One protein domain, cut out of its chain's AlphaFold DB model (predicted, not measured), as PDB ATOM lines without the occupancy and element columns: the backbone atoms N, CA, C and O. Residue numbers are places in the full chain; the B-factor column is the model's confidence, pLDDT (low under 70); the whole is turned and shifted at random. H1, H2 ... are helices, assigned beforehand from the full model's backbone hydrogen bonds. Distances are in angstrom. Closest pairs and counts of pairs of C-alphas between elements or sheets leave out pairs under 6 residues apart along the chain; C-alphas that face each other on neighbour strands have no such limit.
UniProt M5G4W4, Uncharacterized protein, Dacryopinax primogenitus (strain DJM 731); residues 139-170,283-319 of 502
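Overview. This is residues 139 to 170 and 283 to 319 of the 502 residues of an uncharacterized protein of Dacryopinax primogenitus (strain DJM 731) (UniProt M5G4W4). Two long helices, H1 and H2, run side by side in opposite directions and together make a rod, with H2 running its whole length. A short stretch, residues 139 to 144, precedes H1. The printed part has 69 residues with two named helices, H1 then H2, and no named strand; the class is all helix. It is only just loose, close to extended, with a radius of gyration of the C-alphas of 16.1 A and spans of 53 by 18 by 12 A.

Arrangement. Start at residues 139 to 140, which pair antiparallel with residues 143 to 144. Then compare H1, residues 145 to 170, with H2, residues 283 to 319: they touch, with H1's residues 151 to 158 alone and H2's residues 298 to 308 alone. Their closest C-alphas, those of Phe 151 and Leu 308, are 7.0 A apart. Their lines stand at a shallow tilt of 21 degrees, opposite ways. In H2 every O i to N i+4 pair is within hydrogen-bond range; in H1, 20 of 22 are.

Along the chain. Find C-alpha 145 at (215.768, 175.379, 213.117); from there H1 runs 37.9 A to C-alpha 170. H2 runs 53.6 A from C-alpha 283 to C-alpha 319 at (214.455, 162.212, 205.584).

Size, cuts and confidence. Residues 171 to 282 are not printed, and C-alphas 170 and 283 are 14.9 A apart across this cut. No printed residue is under 70 in pLDDT.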
ATOM      1  N   THR A 139     215.856 170.042 215.684       88.88
ATOM      2  CA  THR A 139     215.444 169.728 214.319       88.88
ATOM      3  C   THR A 139     213.923 169.605 214.283       88.88
ATOM      4  O   THR A 139     213.319 168.968 215.144       88.88
ATOM      5  N   VAL A 140     213.290 170.250 213.305       89.88
ATOM      6  CA  VAL A 140     211.829 170.269 213.129       89.88
ATOM      7  C   VAL A 140     211.550 169.772 211.717       89.88
ATOM      8  O   VAL A 140     212.116 170.292 210.759       89.88
ATOM      9  N   PHE A 141     210.784 168.682 211.595       86.94
ATOM     10  CA  PHE A 141     210.714 167.864 210.368       86.94
ATOM     11  C   PHE A 141     212.096 167.473 209.812       86.94
ATOM     12  O   PHE A 141     212.279 167.313 208.608       86.94
ATOM     13  N   GLY A 142     213.087 167.355 210.703       81.81
ATOM     14  CA  GLY A 142     214.466 167.054 210.343       81.81
ATOM     15  C   GLY A 142     215.299 168.245 209.841       81.81
ATOM     16  O   GLY A 142     216.527 168.163 209.825       81.81
ATOM     17  N   LEU A 143     214.680 169.378 209.508       83.19
ATOM     18  CA  LEU A 143     215.413 170.598 209.183       83.19
ATOM     19  C   LEU A 143     215.994 171.232 210.445       83.19
ATOM     20  O   LEU A 143     215.346 171.282 211.493       83.19
ATOM     21  N   HIS A 144     217.214 171.760 210.346       88.06
ATOM     22  CA  HIS A 144     217.789 172.571 211.416       88.06
ATOM     23  C   HIS A 144     216.979 173.860 211.580       88.06
ATOM     24  O   HIS A 144     216.828 174.624 210.626       88.06
ATOM     25  N   VAL A 145     216.543 174.159 212.811       90.12
ATOM     26  CA  VAL A 145     215.768 175.379 213.117       90.12
ATOM     27  C   VAL A 145     216.485 176.656 212.657       90.12
ATOM     28  O   VAL A 145     215.830 177.593 212.221       90.12
ATOM     29  N   LYS A 146     217.827 176.677 212.657       88.44
ATOM     30  CA  LYS A 146     218.622 177.795 212.115       88.44
ATOM     31  C   LYS A 146     218.392 178.035 210.620       88.44
ATOM     32  O   LYS A 146     218.206 179.176 210.222       88.44
ATOM     33  N   THR A 147     218.411 176.979 209.804       85.81
ATOM     34  CA  THR A 147     218.205 177.072 208.348       85.81
ATOM     35  C   THR A 147     216.780 177.516 208.038       85.81
ATOM     36  O   THR A 147     216.575 178.368 207.183       85.81
ATOM     37  N   LEU A 148     215.807 176.988 208.785       88.88
ATOM     38  CA  LEU A 148     214.401 177.364 208.669       88.88
ATOM     39  C   LEU A 148     214.170 178.831 209.077       88.88
ATOM     40  O   LEU A 148     213.527 179.566 208.337       88.88
ATOM     41  N   ALA A 149     214.747 179.287 210.192       92.00
ATOM     42  CA  ALA A 149     214.673 180.687 210.613       92.00
ATOM     43  C   ALA A 149     215.328 181.635 209.594       92.00
ATOM     44  O   ALA A 149     214.738 182.653 209.248       92.00
ATOM     45  N   PHE A 150     216.505 181.283 209.065       87.88
ATOM     46  CA  PHE A 150     217.173 182.075 208.027       87.88
ATOM     47  C   PHE A 150     216.340 182.152 206.740       87.88
ATOM     48  O   PHE A 150     216.169 183.235 206.191       87.88
ATOM     49  N   PHE A 151     215.745 181.034 206.308       88.12
ATOM     50  CA  PHE A 151     214.823 181.011 205.170       88.12
ATOM     51  C   PHE A 151     213.623 181.945 205.382       88.12
ATOM     52  O   PHE A 151     213.320 182.731 204.495       88.12
ATOM     53  N   PHE A 152     212.983 181.927 206.559       91.19
ATOM     54  CA  PHE A 152     211.878 182.848 206.856       91.19
ATOM     55  C   PHE A 152     212.309 184.319 206.927       91.19
ATOM     56  O   PHE A 152     211.542 185.178 206.507       91.19
ATOM     57  N   ILE A 153     213.521 184.623 207.403       91.38
ATOM     58  CA  ILE A 153     214.056 185.995 207.391       91.38
ATOM     59  C   ILE A 153     214.229 186.489 205.948       91.38
ATOM     60  O   ILE A 153     213.755 187.572 205.631       91.38
ATOM     61  N   VAL A 154     214.827 185.687 205.059       87.62
ATOM     62  CA  VAL A 154     214.971 186.042 203.632       87.62
ATOM     63  C   VAL A 154     213.599 186.150 202.946       87.62
ATOM     64  O   VAL A 154     213.352 187.099 202.207       87.62
ATOM     65  N   LEU A 155     212.671 185.233 203.245       87.62
ATOM     66  CA  LEU A 155     211.299 185.248 202.724       87.62
ATOM     67  C   LEU A 155     210.504 186.495 203.160       87.62
ATOM     68  O   LEU A 155     209.642 186.946 202.415       87.62
ATOM     69  N   LEU A 156     210.766 187.033 204.357       90.12
ATOM     70  CA  LEU A 156     210.142 188.260 204.870       90.12
ATOM     71  C   LEU A 156     210.866 189.535 204.415       90.12
ATOM     72  O   LEU A 156     210.219 190.570 204.268       90.12
ATOM     73  N   ALA A 157     212.175 189.466 204.161       88.19
ATOM     74  CA  ALA A 157     212.935 190.572 203.587       88.19
ATOM     75  C   ALA A 157     212.441 190.899 202.171       88.19
ATOM     76  O   ALA A 157     212.128 192.052 201.904       88.19
ATOM     77  N   PHE A 158     212.251 189.889 201.316       86.88
ATOM     78  CA  PHE A 158     211.836 190.046 199.914       86.88
ATOM     79  C   PHE A 158     210.592 190.952 199.692       86.88
ATOM     80  O   PHE A 158     210.691 191.931 198.948       86.88
ATOM     81  N   PRO A 159     209.422 190.732 200.340       90.31
ATOM     82  CA  PRO A 159     208.286 191.651 200.230       90.31
ATOM     83  C   PRO A 159     208.554 193.011 200.893       90.31
ATOM     84  O   PRO A 159     207.984 194.010 200.464       90.31
ATOM     85  N   GLY A 160     209.433 193.071 201.899       90.25
ATOM     86  CA  GLY A 160     209.916 194.322 202.484       90.25
ATOM     87  C   GLY A 160     210.712 195.162 201.481       90.25
ATOM     88  O   GLY A 160     210.447 196.354 201.357       90.25
ATOM     89  N   THR A 161     211.609 194.544 200.707       88.06
ATOM     90  CA  THR A 161     212.383 195.189 199.634       88.06
ATOM     91  C   THR A 161     211.455 195.739 198.544       88.06
ATOM     92  O   THR A 161     211.613 196.882 198.116       88.06
ATOM     93  N   ILE A 162     210.423 194.979 198.152       88.44
ATOM     94  CA  ILE A 162     209.401 195.425 197.185       88.44
ATOM     95  C   ILE A 162     208.568 196.592 197.743       88.44
ATOM     96  O   ILE A 162     208.351 197.582 197.044       88.44
ATOM     97  N   ALA A 163     208.114 196.511 198.997       92.81
ATOM     98  CA  ALA A 163     207.322 197.567 199.630       92.81
ATOM     99  C   ALA A 163     208.130 198.861 199.835       92.81
ATOM    100  O   ALA A 163     207.623 199.952 199.576       92.81
ATOM    101  N   ALA A 164     209.399 198.748 200.239       87.50
ATOM    102  CA  ALA A 164     210.317 199.879 200.346       87.50
ATOM    103  C   ALA A 164     210.551 200.547 198.982       87.50
ATOM    104  O   ALA A 164     210.539 201.773 198.893       87.50
ATOM    105  N   TRP A 165     210.686 199.760 197.908       88.31
ATOM    106  CA  TRP A 165     210.813 200.285 196.548       88.31
ATOM    107  C   TRP A 165     209.534 200.990 196.065       88.31
ATOM    108  O   TRP A 165     209.612 202.071 195.483       88.31
ATOM    109  N   ALA A 166     208.351 200.437 196.359       90.25
ATOM    110  CA  ALA A 166     207.069 201.073 196.044       90.25
ATOM    111  C   ALA A 166     206.856 202.394 196.811       90.25
ATOM    112  O   ALA A 166     206.349 203.363 196.252       90.25
ATOM    113  N   LEU A 167     207.281 202.470 198.077       91.69
ATOM    114  CA  LEU A 167     207.258 203.720 198.846       91.69
ATOM    115  C   LEU A 167     208.266 204.744 198.308       91.69
ATOM    116  O   LEU A 167     207.935 205.925 198.198       91.69
ATOM    117  N   ALA A 168     209.466 204.302 197.921       87.25
ATOM    118  CA  ALA A 168     210.466 205.167 197.304       87.25
ATOM    119  C   ALA A 168     209.965 205.753 195.973       87.25
ATOM    120  O   ALA A 168     210.075 206.958 195.762       87.25
ATOM    121  N   SER A 169     209.361 204.946 195.093       85.50
ATOM    122  CA  SER A 169     208.857 205.434 193.802       85.50
ATOM    123  C   SER A 169     207.693 206.421 193.946       85.50
ATOM    124  O   SER A 169     207.645 207.395 193.198       85.50
ATOM    125  N   ILE A 170     206.822 206.260 194.951       90.56
ATOM    126  CA  ILE A 170     205.809 207.272 195.302       90.56
ATOM    127  C   ILE A 170     206.481 208.575 195.766       90.56
ATOM    128  O   ILE A 170     206.110 209.652 195.299       90.56
ATOM    129  N   MET A 283     219.015 213.772 188.251       85.81
ATOM    130  CA  MET A 283     217.837 213.013 188.706       85.81
ATOM    131  C   MET A 283     217.585 211.755 187.860       85.81
ATOM    132  O   MET A 283     217.399 210.668 188.412       85.81
ATOM    133  N   LEU A 284     217.647 211.868 186.527       86.81
ATOM    134  CA  LEU A 284     217.499 210.733 185.608       86.81
ATOM    135  C   LEU A 284     218.568 209.653 185.849       86.81
ATOM    136  O   LEU A 284     218.239 208.467 185.918       86.81
ATOM    137  N   SER A 285     219.831 210.048 186.043       89.56
ATOM    138  CA  SER A 285     220.929 209.108 186.318       89.56
ATOM    139  C   SER A 285     220.745 208.354 187.645       89.56
ATOM    140  O   SER A 285     220.955 207.140 187.696       89.56
ATOM    141  N   GLY A 286     220.263 209.036 188.691       87.75
ATOM    142  CA  GLY A 286     219.985 208.435 189.996       87.75
ATOM    143  C   GLY A 286     218.878 207.382 189.937       87.75
ATOM    144  O   GLY A 286     219.012 206.306 190.520       87.75
ATOM    145  N   ILE A 287     217.816 207.642 189.164       86.62
ATOM    146  CA  ILE A 287     216.721 206.686 188.943       86.62
ATOM    147  C   ILE A 287     217.230 205.423 188.231       86.62
ATOM    148  O   ILE A 287     216.873 204.312 188.634       86.62
ATOM    149  N   VAL A 288     218.080 205.564 187.208       89.56
ATOM    150  CA  VAL A 288     218.669 204.418 186.492       89.56
ATOM    151  C   VAL A 288     219.576 203.601 187.416       89.56
ATOM    152  O   VAL A 288     219.431 202.379 187.483       89.56
ATOM    153  N   PHE A 289     220.454 204.254 188.185       88.62
ATOM    154  CA  PHE A 289     221.318 203.571 189.153       88.62
ATOM    155  C   PHE A 289     220.507 202.783 190.195       88.62
ATOM    156  O   PHE A 289     220.823 201.626 190.477       88.62
ATOM    157  N   LEU A 290     219.414 203.361 190.706       86.69
ATOM    158  CA  LEU A 290     218.530 202.706 191.673       86.69
ATOM    159  C   LEU A 290     217.856 201.445 191.096       86.69
ATOM    160  O   LEU A 290     217.764 200.431 191.788       86.69
ATOM    161  N   HIS A 291     217.441 201.462 189.823       87.19
ATOM    162  CA  HIS A 291     216.904 200.273 189.143       87.19
ATOM    163  C   HIS A 291     217.968 199.179 188.955       87.19
ATOM    164  O   HIS A 291     217.683 197.996 189.165       87.19
ATOM    165  N   VAL A 292     219.202 199.547 188.597       93.50
ATOM    166  CA  VAL A 292     220.312 198.589 188.451       93.50
ATOM    167  C   VAL A 292     220.675 197.965 189.805       93.50
ATOM    168  O   VAL A 292     220.761 196.744 189.917       93.50
ATOM    169  N   ALA A 293     220.794 198.767 190.865       86.94
ATOM    170  CA  ALA A 293     221.035 198.265 192.218       86.94
ATOM    171  C   ALA A 293     219.906 197.331 192.705       86.94
ATOM    172  O   ALA A 293     220.179 196.252 193.233       86.94
ATOM    173  N   PHE A 294     218.640 197.701 192.472       87.06
ATOM    174  CA  PHE A 294     217.475 196.891 192.846       87.06
ATOM    175  C   PHE A 294     217.409 195.553 192.093       87.06
ATOM    176  O   PHE A 294     217.130 194.515 192.698       87.06
ATOM    177  N   THR A 295     217.693 195.546 190.786       87.75
ATOM    178  CA  THR A 295     217.707 194.308 189.987       87.75
ATOM    179  C   THR A 295     218.847 193.378 190.400       87.75
ATOM    180  O   THR A 295     218.608 192.184 190.578       87.75
ATOM    181  N   ILE A 296     220.051 193.904 190.657       90.69
ATOM    182  CA  ILE A 296     221.177 193.117 191.191       90.69
ATOM    183  C   ILE A 296     220.829 192.536 192.571       90.69
ATOM    184  O   ILE A 296     221.014 191.338 192.789       90.69
ATOM    185  N   GLY A 297     220.271 193.345 193.479       87.38
ATOM    186  CA  GLY A 297     219.820 192.891 194.800       87.38
ATOM    187  C   GLY A 297     218.781 191.770 194.713       87.38
ATOM    188  O   GLY A 297     218.965 190.708 195.305       87.38
ATOM    189  N   SER A 298     217.753 191.953 193.880       87.06
ATOM    190  CA  SER A 298     216.699 190.955 193.641       87.06
ATOM    191  C   SER A 298     217.254 189.637 193.084       87.06
ATOM    192  O   SER A 298     216.832 188.558 193.500       87.06
ATOM    193  N   ILE A 299     218.229 189.695 192.168       90.25
ATOM    194  CA  ILE A 299     218.899 188.503 191.622       90.25
ATOM    195  C   ILE A 299     219.714 187.788 192.711       90.25
ATOM    196  O   ILE A 299     219.667 186.562 192.795       90.25
ATOM    197  N   LEU A 300     220.428 188.520 193.570       87.81
ATOM    198  CA  LEU A 300     221.187 187.934 194.681       87.81
ATOM    199  C   LEU A 300     220.273 187.284 195.734       87.81
ATOM    200  O   LEU A 300     220.572 186.181 196.199       87.81
ATOM    201  N   GLU A 301     219.139 187.909 196.063       89.12
ATOM    202  CA  GLU A 301     218.113 187.336 196.946       89.12
ATOM    203  C   GLU A 301     217.502 186.057 196.348       89.12
ATOM    204  O   GLU A 301     217.420 185.033 197.033       89.12
ATOM    205  N   LEU A 302     217.160 186.063 195.052       86.31
ATOM    206  CA  LEU A 302     216.667 184.880 194.334       86.31
ATOM    207  C   LEU A 302     217.704 183.747 194.291       86.31
ATOM    208  O   LEU A 302     217.353 182.591 194.521       86.31
ATOM    209  N   LEU A 303     218.984 184.058 194.060       90.69
ATOM    210  CA  LEU A 303     220.066 183.069 194.097       90.69
ATOM    211  C   LEU A 303     220.272 182.494 195.508       90.69
ATOM    212  O   LEU A 303     220.531 181.298 195.643       90.69
ATOM    213  N   MET A 304     220.126 183.295 196.569       85.94
ATOM    214  CA  MET A 304     220.123 182.770 197.940       85.94
ATOM    215  C   MET A 304     218.914 181.867 198.204       85.94
ATOM    216  O   MET A 304     219.091 180.776 198.749       85.94
ATOM    217  N   LEU A 305     217.710 182.276 197.794       86.62
ATOM    218  CA  LEU A 305     216.493 181.471 197.931       86.62
ATOM    219  C   LEU A 305     216.602 180.136 197.186       86.62
ATOM    220  O   LEU A 305     216.270 179.104 197.765       86.62
ATOM    221  N   ASP A 306     217.134 180.127 195.964       93.75
ATOM    222  CA  ASP A 306     217.390 178.909 195.188       93.75
ATOM    223  C   ASP A 306     218.377 177.973 195.908       93.75
ATOM    224  O   ASP A 306     218.093 176.793 196.134       93.75
ATOM    225  N   ARG A 307     219.510 178.501 196.391       86.69
ATOM    226  CA  ARG A 307     220.489 177.710 197.158       86.69
ATOM    227  C   ARG A 307     219.903 177.148 198.455       86.69
ATOM    228  O   ARG A 307     220.199 175.999 198.796       86.69
ATOM    229  N   LEU A 308     219.061 177.906 199.159       85.25
ATOM    230  CA  LEU A 308     218.339 177.437 200.348       85.25
ATOM    231  C   LEU A 308     217.288 176.376 199.994       85.25
ATOM    232  O   LEU A 308     217.182 175.368 200.695       85.25
ATOM    233  N   LEU A 309     216.558 176.549 198.890       89.62
ATOM    234  CA  LEU A 309     215.572 175.591 198.393       89.62
ATOM    235  C   LEU A 309     216.239 174.260 198.021       89.62
ATOM    236  O   LEU A 309     215.758 173.202 198.427       89.62
ATOM    237  N   PHE A 310     217.387 174.288 197.339       91.69
ATOM    238  CA  PHE A 310     218.170 173.084 197.052       91.69
ATOM    239  C   PHE A 310     218.636 172.369 198.326       91.69
ATOM    240  O   PHE A 310     218.520 171.142 198.404       91.69
ATOM    241  N   GLN A 311     219.103 173.096 199.348       87.19
ATOM    242  CA  GLN A 311     219.449 172.500 200.646       87.19
ATOM    243  C   GLN A 311     218.224 171.876 201.333       87.19
ATOM    244  O   GLN A 311     218.301 170.749 201.826       87.19
ATOM    245  N   LEU A 312     217.079 172.562 201.318       85.12
ATOM    246  CA  LEU A 312     215.817 172.084 201.888       85.12
ATOM    247  C   LEU A 312     215.308 170.822 201.167       85.12
ATOM    248  O   LEU A 312     214.873 169.868 201.816       85.12
ATOM    249  N   ILE A 313     215.434 170.764 199.838       89.31
ATOM    250  CA  ILE A 313     215.126 169.574 199.031       89.31
ATOM    251  C   ILE A 313     216.088 168.425 199.360       89.31
ATOM    252  O   ILE A 313     215.629 167.295 199.527       89.31
ATOM    253  N   GLN A 314     217.397 168.677 199.484       88.62
ATOM    254  CA  GLN A 314     218.370 167.640 199.852       88.62
ATOM    255  C   GLN A 314     218.096 167.068 201.248       88.62
ATOM    256  O   GLN A 314     218.019 165.847 201.389       88.62
ATOM    257  N   GLN A 315     217.855 167.922 202.248       85.50
ATOM    258  CA  GLN A 315     217.463 167.487 203.593       85.50
ATOM    259  C   GLN A 315     216.172 166.655 203.533       85.50
ATOM    260  O   GLN A 315     216.140 165.524 204.015       85.50
ATOM    261  N   ARG A 316     215.124 167.134 202.849       86.25
ATOM    262  CA  ARG A 316     213.858 166.392 202.695       86.25
ATOM    263  C   ARG A 316     214.034 165.032 202.001       86.25
ATOM    264  O   ARG A 316     213.338 164.083 202.360       86.25
ATOM    265  N   ARG A 317     214.947 164.918 201.027       87.12
ATOM    266  CA  ARG A 317     215.285 163.639 200.372       87.12
ATOM    267  C   ARG A 317     215.966 162.670 201.342       87.12
ATOM    268  O   ARG A 317     215.569 161.512 201.379       87.12
ATOM    269  N   GLN A 318     216.898 163.147 202.173       83.81
ATOM    270  CA  GLN A 318     217.524 162.337 203.230       83.81
ATOM    271  C   GLN A 318     216.484 161.817 204.241       83.81
ATOM    272  O   GLN A 318     216.495 160.634 204.566       83.81
ATOM    273  N   TYR A 319     215.518 162.645 204.659       82.56
ATOM    274  CA  TYR A 319     214.455 162.212 205.584       82.56
ATOM    275  C   TYR A 319     213.444 161.225 204.993       82.56
ATOM    276  O   TYR A 319     212.817 160.485 205.748       82.56
TER     277      TYR A 319